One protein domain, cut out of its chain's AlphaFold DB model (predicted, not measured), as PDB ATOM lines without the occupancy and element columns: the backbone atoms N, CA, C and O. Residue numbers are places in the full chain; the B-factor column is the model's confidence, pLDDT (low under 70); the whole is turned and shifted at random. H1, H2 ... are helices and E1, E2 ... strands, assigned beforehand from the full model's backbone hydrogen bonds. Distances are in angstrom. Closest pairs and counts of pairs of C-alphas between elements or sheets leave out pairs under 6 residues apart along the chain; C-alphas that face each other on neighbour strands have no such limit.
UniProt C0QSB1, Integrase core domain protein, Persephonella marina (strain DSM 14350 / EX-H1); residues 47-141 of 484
ATOM      1  N   ARG A  47     157.775 235.004 212.420       49.22
ATOM      2  CA  ARG A  47     157.322 233.838 211.637       49.22
ATOM      3  C   ARG A  47     157.796 233.901 210.187       49.22
ATOM      4  O   ARG A  47     158.407 232.947 209.725       49.22
ATOM      5  N   LYS A  48     157.644 235.044 209.506       50.97
ATOM      6  CA  LYS A  48     158.098 235.216 208.110       50.97
ATOM      7  C   LYS A  48     159.619 235.083 207.935       50.97
ATOM      8  O   LYS A  48     160.075 234.561 206.920       50.97
ATOM      9  N   ARG A  49     160.428 235.542 208.904       51.88
ATOM     10  CA  ARG A  49     161.896 235.354 208.879       51.88
ATOM     11  C   ARG A  49     162.295 233.902 209.164       51.88
ATOM     12  O   ARG A  49     163.168 233.379 208.475       51.88
ATOM     13  N   GLY A  50     161.638 233.251 210.124       61.00
ATOM     14  CA  GLY A  50     161.835 231.829 210.419       61.00
ATOM     15  C   GLY A  50     161.430 230.918 209.256       61.00
ATOM     16  O   GLY A  50     162.162 229.992 208.929       61.00
ATOM     17  N   GLU A  51     160.324 231.224 208.574       71.94
ATOM     18  CA  GLU A  51     159.848 230.506 207.383       71.94
ATOM     19  C   GLU A  51     160.834 230.604 206.218       71.94
ATOM     20  O   GLU A  51     161.151 229.587 205.600       71.94
ATOM     21  N   LYS A  52     161.387 231.795 205.954       78.88
ATOM     22  CA  LYS A  52     162.397 231.979 204.903       78.88
ATOM     23  C   LYS A  52     163.672 231.177 205.186       78.88
ATOM     24  O   LYS A  52     164.167 230.483 204.303       78.88
ATOM     25  N   ASN A  53     164.186 231.225 206.416       83.19
ATOM     26  CA  ASN A  53     165.371 230.449 206.798       83.19
ATOM     27  C   ASN A  53     165.099 228.938 206.810       83.19
ATOM     28  O   ASN A  53     165.975 228.152 206.456       83.19
ATOM     29  N   LEU A  54     163.878 228.518 207.153       83.38
ATOM     30  CA  LEU A  54     163.446 227.127 207.050       83.38
ATOM     31  C   LEU A  54     163.406 226.641 205.598       83.38
ATOM     32  O   LEU A  54     163.823 225.516 205.339       83.38
ATOM     33  N   GLN A  55     162.915 227.459 204.664       84.81
ATOM     34  CA  GLN A  55     162.904 227.126 203.239       84.81
ATOM     35  C   GLN A  55     164.324 226.955 202.700       84.81
ATOM     36  O   GLN A  55     164.607 225.923 202.102       84.81
ATOM     37  N   ILE A  56     165.224 227.896 203.009       87.25
ATOM     38  CA  ILE A  56     166.650 227.798 202.658       87.25
ATOM     39  C   ILE A  56     167.259 226.517 203.240       87.25
ATOM     40  O   ILE A  56     167.922 225.758 202.547       87.25
ATOM     41  N   TYR A  57     166.999 226.229 204.516       87.50
ATOM     42  CA  TYR A  57     167.507 225.021 205.160       87.50
ATOM     43  C   TYR A  57     166.997 223.738 204.483       87.50
ATOM     44  O   TYR A  57     167.736 222.763 204.370       87.50
ATOM     45  N   LYS A  58     165.732 223.714 204.049       87.44
ATOM     46  CA  LYS A  58     165.143 222.568 203.344       87.44
ATOM     47  C   LYS A  58     165.674 222.415 201.918       87.44
ATOM     48  O   LYS A  58     165.724 221.286 201.450       87.44
ATOM     49  N   SER A  59     166.039 223.510 201.250       88.25
ATOM     50  CA  SER A  59     166.581 223.470 199.889       88.25
ATOM     51  C   SER A  59     168.055 223.068 199.834       88.25
ATOM     52  O   SER A  59     168.509 222.655 198.776       88.25
ATOM     53  N   MET A  60     168.793 223.170 200.945       89.88
ATOM     54  CA  MET A  60     170.186 222.715 201.017       89.88
ATOM     55  C   MET A  60     170.295 221.191 200.967       89.88
ATOM     56  O   MET A  60     169.588 220.489 201.701       89.88
ATOM     57  N   SER A  61     171.263 220.689 200.205       91.75
ATOM     58  CA  SER A  61     171.628 219.274 200.220       91.75
ATOM     59  C   SER A  61     172.252 218.861 201.558       91.75
ATOM     60  O   SER A  61     172.867 219.661 202.273       91.75
ATOM     61  N   GLU A  62     172.161 217.574 201.899       90.38
ATOM     62  CA  GLU A  62     172.837 217.037 203.090       90.38
ATOM     63  C   GLU A  62     174.365 217.172 203.008       90.38
ATOM     64  O   GLU A  62     175.028 217.375 204.028       90.38
ATOM     65  N   LYS A  63     174.930 217.159 201.793       89.38
ATOM     66  CA  LYS A  63     176.358 217.405 201.558       89.38
ATOM     67  C   LYS A  63     176.745 218.821 201.989       89.38
ATOM     68  O   LYS A  63     177.729 218.994 202.711       89.38
ATOM     69  N   LEU A  64     175.956 219.825 201.609       88.25
ATOM     70  CA  LEU A  64     176.217 221.216 201.965       88.25
ATOM     71  C   LEU A  64     175.994 221.488 203.456       88.25
ATOM     72  O   LEU A  64     176.798 222.177 204.091       88.25
ATOM     73  N   LYS A  65     174.953 220.895 204.054       90.88
ATOM     74  CA  LYS A  65     174.730 220.963 205.508       90.88
ATOM     75  C   LYS A  65     175.883 220.330 206.285       90.88
ATOM     76  O   LYS A  65     176.344 220.913 207.264       90.88
ATOM     77  N   SER A  66     176.371 219.170 205.841       89.06
ATOM     78  CA  SER A  66     177.543 218.503 206.416       89.06
ATOM     79  C   SER A  66     178.784 219.393 206.338       89.06
ATOM     80  O   SER A  66     179.421 219.654 207.359       89.06
ATOM     81  N   LYS A  67     179.066 219.976 205.165       88.25
ATOM     82  CA  LYS A  67     180.179 220.918 204.980       88.25
ATOM     83  C   LYS A  67     180.082 222.111 205.935       88.25
ATOM     84  O   LYS A  67     181.067 222.453 206.588       88.25
ATOM     85  N   LEU A  68     178.895 222.701 206.087       89.81
ATOM     86  CA  LEU A  68     178.673 223.818 207.009       89.81
ATOM     87  C   LEU A  68     178.874 223.418 208.482       89.81
ATOM     88  O   LEU A  68     179.487 224.172 209.236       89.81
ATOM     89  N   LYS A  69     178.427 222.222 208.892       91.19
ATOM     90  CA  LYS A  69     178.699 221.671 210.235       91.19
ATOM     91  C   LYS A  69     180.198 221.505 210.481       91.19
ATOM     92  O   LYS A  69     180.685 221.897 211.542       91.19
ATOM     93  N   THR A  70     180.929 220.975 209.504       88.94
ATOM     94  CA  THR A  70     182.385 220.807 209.585       88.94
ATOM     95  C   THR A  70     183.081 222.155 209.737       88.94
ATOM     96  O   THR A  70     183.883 222.325 210.646       88.94
ATOM     97  N   LEU A  71     182.720 223.160 208.933       88.31
ATOM     98  CA  LEU A  71     183.296 224.507 209.041       88.31
ATOM     99  C   LEU A  71     182.994 225.180 210.389       88.31
ATOM    100  O   LEU A  71     183.848 225.869 210.942       88.31
ATOM    101  N   LEU A  72     181.796 224.971 210.944       87.62
ATOM    102  CA  LEU A  72     181.398 225.524 212.244       87.62
ATOM    103  C   LEU A  72     182.125 224.881 213.434       87.62
ATOM    104  O   LEU A  72     182.288 225.533 214.473       87.62
ATOM    105  N   THR A  73     182.545 223.624 213.283       86.50
ATOM    106  CA  THR A  73     183.250 222.838 214.308       86.50
ATOM    107  C   THR A  73     184.767 222.841 214.129       86.50
ATOM    108  O   THR A  73     185.484 222.529 215.082       86.50
ATOM    109  N   LEU A  74     185.264 223.253 212.958       84.19
ATOM    110  CA  LEU A  74     186.687 223.383 212.673       84.19
ATOM    111  C   LEU A  74     187.343 224.380 213.634       84.19
ATOM    112  O   LEU A  74     186.871 225.508 213.822       84.19
ATOM    113  N   ARG A  75     188.465 223.962 214.219       81.19
ATOM    114  CA  ARG A  75     189.281 224.789 215.105       81.19
ATOM    115  C   ARG A  75     190.758 224.618 214.800       81.19
ATOM    116  O   ARG A  75     191.200 223.519 214.474       81.19
ATOM    117  N   THR A  76     191.507 225.690 214.997       79.62
ATOM    118  CA  THR A  76     192.961 225.653 215.135       79.62
ATOM    119  C   THR A  76     193.342 225.967 216.578       79.62
ATOM    120  O   THR A  76     192.577 226.597 217.315       79.62
ATOM    121  N   GLU A  77     194.510 225.502 217.006       75.44
ATOM    122  CA  GLU A  77     195.073 225.863 218.305       75.44
ATOM    123  C   GLU A  77     196.223 226.842 218.095       75.44
ATOM    124  O   GLU A  77     197.181 226.551 217.386       75.44
ATOM    125  N   GLU A  78     196.126 228.015 218.717       64.56
ATOM    126  CA  GLU A  78     197.174 229.032 218.665       64.56
ATOM    127  C   GLU A  78     197.426 229.551 220.082       64.56
ATOM    128  O   GLU A  78     196.498 229.994 220.764       64.56
ATOM    129  N   LYS A  79     198.679 229.468 220.551       67.56
ATOM    130  CA  LYS A  79     199.080 229.870 221.916       67.56
ATOM    131  C   LYS A  79     198.207 229.226 223.011       67.56
ATOM    132  O   LYS A  79     197.858 229.862 224.003       67.56
ATOM    133  N   GLY A  80     197.822 227.961 222.814       66.44
ATOM    134  CA  GLY A  80     197.016 227.185 223.763       66.44
ATOM    135  C   GLY A  80     195.530 227.560 223.832       66.44
ATOM    136  O   GLY A  80     194.861 227.124 224.777       66.44
ATOM    137  N   ILE A  81     195.034 228.350 222.865       68.31
ATOM    138  CA  ILE A  81     193.646 228.815 222.748       68.31
ATOM    139  C   ILE A  81     193.001 228.248 221.477       68.31
ATOM    140  O   ILE A  81     193.584 228.301 220.393       68.31
ATOM    141  N   SER A  82     191.758 227.785 221.606       79.75
ATOM    142  CA  SER A  82     190.925 227.311 220.498       79.75
ATOM    143  C   SER A  82     190.432 228.492 219.645       79.75
ATOM    144  O   SER A  82     189.658 229.341 220.109       79.75
ATOM    145  N   ARG A  83     190.847 228.540 218.376       77.06
ATOM    146  CA  ARG A  83     190.445 229.539 217.378       77.06
ATOM    147  C   ARG A  83     189.490 228.901 216.359       77.06
ATOM    148  O   ARG A  83     189.943 228.198 215.459       77.06
ATOM    149  N   PRO A  84     188.166 229.089 216.495       84.69
ATOM    150  CA  PRO A  84     187.230 228.687 215.453       84.69
ATOM    151  C   PRO A  84     187.276 229.665 214.274       84.69
ATOM    152  O   PRO A  84     187.648 230.832 214.440       84.69
ATOM    153  N   LEU A  85     186.832 229.211 213.101       81.44
ATOM    154  CA  LEU A  85     186.638 230.090 211.951       81.44
ATOM    155  C   LEU A  85     185.622 231.196 212.267       81.44
ATOM    156  O   LEU A  85     184.588 230.965 212.900       81.44
ATOM    157  N   SER A  86     185.903 232.408 211.788       83.94
ATOM    158  CA  SER A  86     184.931 233.501 211.838       83.94
ATOM    159  C   SER A  86     183.784 233.256 210.854       83.94
ATOM    160  O   SER A  86     183.981 232.676 209.786       83.94
ATOM    161  N   ASN A  87     182.591 233.780 211.152       85.12
ATOM    162  CA  ASN A  87     181.436 233.671 210.248       85.12
ATOM    163  C   ASN A  87     181.730 234.237 208.847       85.12
ATOM    164  O   ASN A  87     181.186 233.751 207.860       85.12
ATOM    165  N   SER A  88     182.616 235.238 208.755       79.81
ATOM    166  CA  SER A  88     183.074 235.780 207.476       79.81
ATOM    167  C   SER A  88     183.881 234.753 206.687       79.81
ATOM    168  O   SER A  88     183.614 234.566 205.509       79.81
ATOM    169  N   GLN A  89     184.844 234.077 207.318       80.19
ATOM    170  CA  GLN A  89     185.640 233.039 206.656       80.19
ATOM    171  C   GLN A  89     184.766 231.860 206.224       80.19
ATOM    172  O   GLN A  89     184.895 231.392 205.099       80.19
ATOM    173  N   ILE A  90     183.825 231.439 207.078       86.88
ATOM    174  CA  ILE A  90     182.863 230.377 206.748       86.88
ATOM    175  C   ILE A  90     182.037 230.765 205.514       86.88
ATOM    176  O   ILE A  90     181.874 229.947 204.615       86.88
ATOM    177  N   TYR A  91     181.554 232.011 205.441       87.50
ATOM    178  CA  TYR A  91     180.824 232.507 204.273       87.50
ATOM    179  C   TYR A  91     181.673 232.461 202.998       87.50
ATOM    180  O   TYR A  91     181.218 231.936 201.987       87.50
ATOM    181  N   GLU A  92     182.913 232.959 203.039       86.06
ATOM    182  CA  GLU A  92     183.794 232.945 201.863       86.06
ATOM    183  C   GLU A  92     184.114 231.521 201.382       86.06
ATOM    184  O   GLU A  92     184.228 231.301 200.180       86.06
ATOM    185  N   MET A  93     184.206 230.555 202.303       82.69
ATOM    186  CA  MET A  93     184.488 229.148 202.000       82.69
ATOM    187  C   MET A  93     183.287 228.374 201.439       82.69
ATOM    188  O   MET A  93     183.495 227.328 200.828       82.69
ATOM    189  N   ILE A  94     182.054 228.848 201.663       90.44
ATOM    190  CA  ILE A  94     180.823 228.134 201.281       90.44
ATOM    191  C   ILE A  94     179.977 228.873 200.234       90.44
ATOM    192  O   ILE A  94     179.001 228.330 199.725       90.44
ATOM    193  N   LYS A  95     180.328 230.118 199.886       88.00
ATOM    194  CA  LYS A  95     179.551 230.943 198.941       88.00
ATOM    195  C   LYS A  95     179.408 230.315 197.551       88.00
ATOM    196  O   LYS A  95     178.370 230.506 196.930       88.00
ATOM    197  N   LEU A  96     180.427 229.593 197.075       85.50
ATOM    198  CA  LEU A  96     180.386 228.929 195.770       85.50
ATOM    199  C   LEU A  96     179.453 227.718 195.810       85.50
ATOM    200  O   LEU A  96     178.595 227.606 194.946       85.50
ATOM    201  N   ASP A  97     179.514 226.901 196.866       88.38
ATOM    202  CA  ASP A  97     178.600 225.760 197.006       88.38
ATOM    203  C   ASP A  97     177.143 226.215 197.213       88.38
ATOM    204  O   ASP A  97     176.209 225.608 196.697       88.38
ATOM    205  N   LEU A  98     176.930 227.317 197.947       88.56
ATOM    206  CA  LEU A  98     175.608 227.942 198.066       88.56
ATOM    207  C   LEU A  98     175.083 228.385 196.694       88.56
ATOM    208  O   LEU A  98     173.903 228.204 196.406       88.56
ATOM    209  N   PHE A  99     175.949 228.954 195.854       88.88
ATOM    210  CA  PHE A  99     175.584 229.374 194.505       88.88
ATOM    211  C   PHE A  99     175.261 228.180 193.595       88.88
ATOM    212  O   PHE A  99     174.250 228.221 192.898       88.88
ATOM    213  N   GLU A 100     176.053 227.107 193.653       88.19
ATOM    214  CA  GLU A 100     175.816 225.854 192.917       88.19
ATOM    215  C   GLU A 100     174.463 225.210 193.268       88.19
ATOM    216  O   GLU A 100     173.794 224.657 192.398       88.19
ATOM    217  N   GLU A 101     174.005 225.345 194.516       89.69
ATOM    218  CA  GLU A 101     172.679 224.882 194.954       89.69
ATOM    219  C   GLU A 101     171.549 225.907 194.723       89.69
ATOM    220  O   GLU A 101     170.447 225.755 195.250       89.69
ATOM    221  N   ASN A 102     171.786 226.957 193.926       88.81
ATOM    222  CA  ASN A 102     170.847 228.056 193.659       88.81
ATOM    223  C   ASN A 102     170.398 228.832 194.918       88.81
ATOM    224  O   ASN A 102     169.350 229.487 194.936       88.81
ATOM    225  N   ILE A 103     171.204 228.818 195.982       89.25
ATOM    226  CA  ILE A 103     170.961 229.545 197.231       89.25
ATOM    227  C   ILE A 103     171.744 230.860 197.204       89.25
ATOM    228  O   ILE A 103     172.874 230.976 197.677       89.25
ATOM    229  N   ASN A 104     171.116 231.908 196.675       87.12
ATOM    230  CA  ASN A 104     171.742 233.226 196.602       87.12
ATOM    231  C   ASN A 104     171.553 234.022 197.906       87.12
ATOM    232  O   ASN A 104     170.567 234.744 198.098       87.12
ATOM    233  N   LEU A 105     172.515 233.892 198.823       87.31
ATOM    234  CA  LEU A 105     172.546 234.638 200.080       87.31
ATOM    235  C   LEU A 105     173.667 235.666 200.081       87.31
ATOM    236  O   LEU A 105     174.840 235.323 200.110       87.31
ATOM    237  N   LYS A 106     173.305 236.948 200.191       89.12
ATOM    238  CA  LYS A 106     174.269 237.995 200.554       89.12
ATOM    239  C   LYS A 106     174.790 237.750 201.975       89.12
ATOM    240  O   LYS A 106     174.028 237.331 202.845       89.12
ATOM    241  N   LYS A 107     176.035 238.140 202.257       84.06
ATOM    242  CA  LYS A 107     176.731 237.978 203.553       84.06
ATOM    243  C   LYS A 107     175.874 238.265 204.800       84.06
ATOM    244  O   LYS A 107     175.820 237.458 205.723       84.06
ATOM    245  N   LYS A 108     175.126 239.375 204.811       82.81
ATOM    246  CA  LYS A 108     174.212 239.734 205.919       82.81
ATOM    247  C   LYS A 108     173.049 238.744 206.087       82.81
ATOM    248  O   LYS A 108     172.673 238.421 207.210       82.81
ATOM    249  N   ALA A 109     172.473 238.274 204.981       82.19
ATOM    250  CA  ALA A 109     171.412 237.269 204.993       82.19
ATOM    251  C   ALA A 109     171.958 235.893 205.398       82.19
ATOM    252  O   ALA A 109     171.300 235.184 206.153       82.19
ATOM    253  N   PHE A 110     173.182 235.564 204.973       89.50
ATOM    254  CA  PHE A 110     173.876 234.353 205.396       89.50
ATOM    255  C   PHE A 110     174.087 234.310 206.912       89.50
ATOM    256  O   PHE A 110     173.798 233.286 207.508       89.50
ATOM    257  N   TYR A 111     174.496 235.401 207.568       87.00
ATOM    258  CA  TYR A 111     174.643 235.404 209.033       87.00
ATOM    259  C   TYR A 111     173.322 235.147 209.761       87.00
ATOM    260  O   TYR A 111     173.271 234.330 210.673       87.00
ATOM    261  N   SER A 112     172.235 235.776 209.305       79.56
ATOM    262  CA  SER A 112     170.908 235.519 209.872       79.56
ATOM    263  C   SER A 112     170.443 234.076 209.649       79.56
ATOM    264  O   SER A 112     169.745 233.521 210.498       79.56
ATOM    265  N   PHE A 113     170.803 233.472 208.515       87.44
ATOM    266  CA  PHE A 113     170.559 232.057 208.249       87.44
ATOM    267  C   PHE A 113     171.452 231.151 209.109       87.44
ATOM    268  O   PHE A 113     170.981 230.139 209.621       87.44
ATOM    269  N   LEU A 114     172.713 231.526 209.313       87.62
ATOM    270  CA  LEU A 114     173.686 230.777 210.097       87.62
ATOM    271  C   LEU A 114     173.246 230.660 211.558       87.62
ATOM    272  O   LEU A 114     173.295 229.568 212.112       87.62
ATOM    273  N   ASP A 115     172.724 231.736 212.150       78.25
ATOM    274  CA  ASP A 115     172.142 231.701 213.499       78.25
ATOM    275  C   ASP A 115     171.002 230.671 213.592       78.25
ATOM    276  O   ASP A 115     170.938 229.868 214.524       78.25
ATOM    277  N   TYR A 116     170.122 230.648 212.584       84.38
ATOM    278  CA  TYR A 116     169.037 229.671 212.491       84.38
ATOM    279  C   TYR A 116     169.563 228.236 212.325       84.38
ATOM    280  O   TYR A 116     169.094 227.325 213.010       84.38
ATOM    281  N   PHE A 117     170.554 228.034 211.453       85.94
ATOM    282  CA  PHE A 117     171.209 226.745 211.234       85.94
ATOM    283  C   PHE A 117     171.838 226.215 212.528       85.94
ATOM    284  O   PHE A 117     171.641 225.054 212.880       85.94
ATOM    285  N   ILE A 118     172.528 227.076 213.282       81.44
ATOM    286  CA  ILE A 118     173.180 226.710 214.542       81.44
ATOM    287  C   ILE A 118     172.156 226.282 215.593       81.44
ATOM    288  O   ILE A 118     172.332 225.249 216.238       81.44
ATOM    289  N   ILE A 119     171.067 227.037 215.752       75.94
ATOM    290  CA  ILE A 119     169.984 226.668 216.675       75.94
ATOM    291  C   ILE A 119     169.377 225.319 216.277       75.94
ATOM    292  O   ILE A 119     169.116 224.487 217.141       75.94
ATOM    293  N   ARG A 120     169.169 225.080 214.981       81.31
ATOM    294  CA  ARG A 120     168.517 223.862 214.492       81.31
ATOM    295  C   ARG A 120     169.394 222.614 214.616       81.31
ATOM    296  O   ARG A 120     168.883 221.571 215.000       81.31
ATOM    297  N   GLU A 121     170.682 222.721 214.310       85.62
ATOM    298  CA  GLU A 121     171.606 221.576 214.277       85.62
ATOM    299  C   GLU A 121     172.303 221.310 215.610       85.62
ATOM    300  O   GLU A 121     172.547 220.164 215.976       85.62
ATOM    301  N   PHE A 122     172.622 222.369 216.351       81.19
ATOM    302  CA  PHE A 122     173.380 222.278 217.597       81.19
ATOM    303  C   PHE A 122     172.522 222.611 218.823       81.19
ATOM    304  O   PHE A 122     172.977 222.484 219.957       81.19
ATOM    305  N   GLY A 123     171.271 223.039 218.633       72.81
ATOM    306  CA  GLY A 123     170.347 223.452 219.692       72.81
ATOM    307  C   GLY A 123     170.581 224.883 220.188       72.81
ATOM    308  O   GLY A 123     169.626 225.594 220.488       72.81
ATOM    309  N   SER A 124     171.838 225.323 220.291       71.12
ATOM    310  CA  SER A 124     172.200 226.700 220.642       71.12
ATOM    311  C   SER A 124     173.647 227.027 220.262       71.12
ATOM    312  O   SER A 124     174.482 226.131 220.120       71.12
ATOM    313  N   GLN A 125     173.971 228.325 220.187       74.31
ATOM    314  CA  GLN A 125     175.358 228.788 220.033       74.31
ATOM    315  C   GLN A 125     176.258 228.245 221.153       74.31
ATOM    316  O   GLN A 125     177.385 227.840 220.903       74.31
ATOM    317  N   GLU A 126     175.754 228.185 222.388       67.44
ATOM    318  CA  GLU A 126     176.508 227.682 223.540       67.44
ATOM    319  C   GLU A 126     176.883 226.201 223.385       67.44
ATOM    320  O   GLU A 126     178.009 225.807 223.690       67.44
ATOM    321  N   LYS A 127     175.960 225.374 222.880       77.31
ATOM    322  CA  LYS A 127     176.224 223.954 222.611       77.31
ATOM    323  C   LYS A 127     177.272 223.776 221.513       77.31
ATOM    324  O   LYS A 127     178.157 222.939 221.673       77.31
ATOM    325  N   LEU A 128     177.230 224.598 220.463       83.50
ATOM    326  CA  LEU A 128     178.271 224.618 219.433       83.50
ATOM    327  C   LEU A 128     179.642 225.018 220.013       83.50
ATOM    328  O   LEU A 128     180.636 224.344 219.751       83.50
ATOM    329  N   GLU A 129     179.714 226.067 220.844       79.69
ATOM    330  CA  GLU A 129     180.975 226.477 221.490       79.69
ATOM    331  C   GLU A 129     181.549 225.380 222.396       79.69
ATOM    332  O   GLU A 129     182.758 225.147 222.383       79.69
ATOM    333  N   LYS A 130     180.695 224.668 223.147       79.81
ATOM    334  CA  LYS A 130     181.105 223.517 223.972       79.81
ATOM    335  C   LYS A 130     181.726 222.397 223.141       79.81
ATOM    336  O   LYS A 130     182.661 221.759 223.609       79.81
ATOM    337  N   GLN A 131     181.210 222.157 221.937       83.06
ATOM    338  CA  GLN A 131     181.736 221.124 221.044       83.06
ATOM    339  C   GLN A 131     183.075 221.532 220.418       83.06
ATOM    340  O   GLN A 131     183.979 220.705 220.312       83.06
ATOM    341  N   ARG A 132     183.237 222.804 220.033       83.75
ATOM    342  CA  ARG A 132     184.426 223.262 219.295       83.75
ATOM    343  C   ARG A 132     185.571 223.797 220.156       83.75
ATOM    344  O   ARG A 132     186.629 224.087 219.611       83.75
ATOM    345  N   ARG A 133     185.437 223.904 221.481       78.19
ATOM    346  CA  ARG A 133     186.498 224.431 222.367       78.19
ATOM    347  C   ARG A 133     187.076 223.387 223.313       78.19
ATOM    348  O   ARG A 133     186.435 222.394 223.644       78.19
ATOM    349  N   LEU A 134     188.304 223.626 223.771       76.69
ATOM    350  CA  LEU A 134     188.948 222.812 224.803       76.69
ATOM    351  C   LEU A 134     188.172 222.882 226.129       76.69
ATOM    352  O   LEU A 134     187.719 223.953 226.529       76.69
ATOM    353  N   LYS A 135     188.091 221.763 226.868       71.50
ATOM    354  CA  LYS A 135     187.351 221.665 228.148       71.50
ATOM    355  C   LYS A 135     187.731 222.750 229.168       71.50
ATOM    356  O   LYS A 135     186.861 223.277 229.852       71.50
ATOM    357  N   LYS A 136     189.009 223.139 229.208       71.44
ATOM    358  CA  LYS A 136     189.543 224.221 230.059       71.44
ATOM    359  C   LYS A 136     189.019 225.625 229.708       71.44
ATOM    360  O   LYS A 136     189.073 226.521 230.541       71.44
ATOM    361  N   GLU A 137     188.521 225.834 228.489       65.56
ATOM    362  CA  GLU A 137     187.930 227.101 228.035       65.56
ATOM    363  C   GLU A 137     186.419 227.155 228.265       65.56
ATOM    364  O   GLU A 137     185.852 228.242 228.334       65.56
ATOM    365  N   ILE A 138     185.762 225.999 228.410       60.53
ATOM    366  CA  ILE A 138     184.300 225.882 228.497       60.53
ATOM    367  C   ILE A 138     183.737 226.719 229.655       60.53
ATOM    368  O   ILE A 138     182.728 227.396 229.476       60.53
ATOM    369  N   SER A 139     184.413 226.778 230.807       54.78
ATOM    370  CA  SER A 139     183.987 227.593 231.960       54.78
ATOM    371  C   SER A 139     183.890 229.097 231.661       54.78
ATOM    372  O   SER A 139     183.065 229.782 232.262       54.78
ATOM    373  N   LYS A 140     184.659 229.611 230.689       54.84
ATOM    374  CA  LYS A 140     184.594 231.014 230.238       54.84
ATOM    375  C   LYS A 140     183.377 231.301 229.348       54.84
ATOM    376  O   LYS A 140     182.991 232.456 229.209       54.84
ATOM    377  N   PHE A 141     182.771 230.265 228.761       47.09
ATOM    378  CA  PHE A 141     181.641 230.366 227.826       47.09
ATOM    379  C   PHE A 141     180.313 229.839 228.402       47.09
ATOM    380  O   PHE A 141     179.257 230.246 227.930       47.09
TER     381      PHE A 141
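What this domain is: This is residues 47 to 141 of the 484 residues of the protein "Integrase core domain protein" of Persephonella marina (strain DSM 14350 / EX-H1) (UniProt C0QSB1). A two-stranded hairpin, E1 and E2, extends from the neighbouring ends of two side-by-side helices, H2 and H3, which run opposite ways. H4 meets the first part of H3 nearly at a right angle, H1 crosses H4, and the short helical hairpin H5-H6 packs at the last residues of H2. The printed part has 95 residues, in order H1 H2 E1 E2 H3 H4 H5 H6, with an antiparallel sheet E1 - E2; it is mostly helix and compact, radius of gyration of the C-alphas 14.0 A, spans 40 by 28 by 23 A.

Where its parts are: E1 is residues 75 to 78 and E2 residues 81 to 84. H2 is residues 62 to 73, 16.4 A, and H3 residues 87 to 100, 19.8 A. H4, residues 107 to 122, is 21.3 A long. H1, residues 47 to 59, 18.2 A, begins at C-alpha 47 (157.322, 233.838, 211.637). H5 is residues 125 to 132; H6, residues 135 to 141, ends at C-alpha 141 (181.641, 230.366, 227.826).

How they stand to each other: In the hairpin E1-E2, N 76 and O 83 are within hydrogen-bond range at 3.0 A. H2 touches H3, closest C-alphas Leu 71 and Ile 90, 6.3 A, at a shallow tilt of 10 degrees, opposite ways. H3 touches H4, closest C-alphas Tyr 91 and Lys 107, 6.9 A, with residues 87 to 91 and 107 to 111 alone, about perpendicular at 85 degrees. H4 touches H1 with residues 113 to 117 alone, closest C-alphas Asn 53 and Phe 113, 5.6 A. H2 touches H5 with residues 72 to 73 alone, closest C-alphas Thr 73 and Arg 132, 5.1 A. Every O i to N i+4 pair is within hydrogen-bond range in H1, H2 and H5, against 8 of 10 in H3, 11 of 12 in H4 and 0 of 3 in H6, where 3 of 4 O i to N i+3 pairs are.

The domain as a whole: The C-alphas farthest apart, of Lys 48 and Lys 79, are 43.6 A apart. The printed part has no cut and no long link. Residues 47 to 50, 78 to 81, 126 and 137 to 141 are under pLDDT 70.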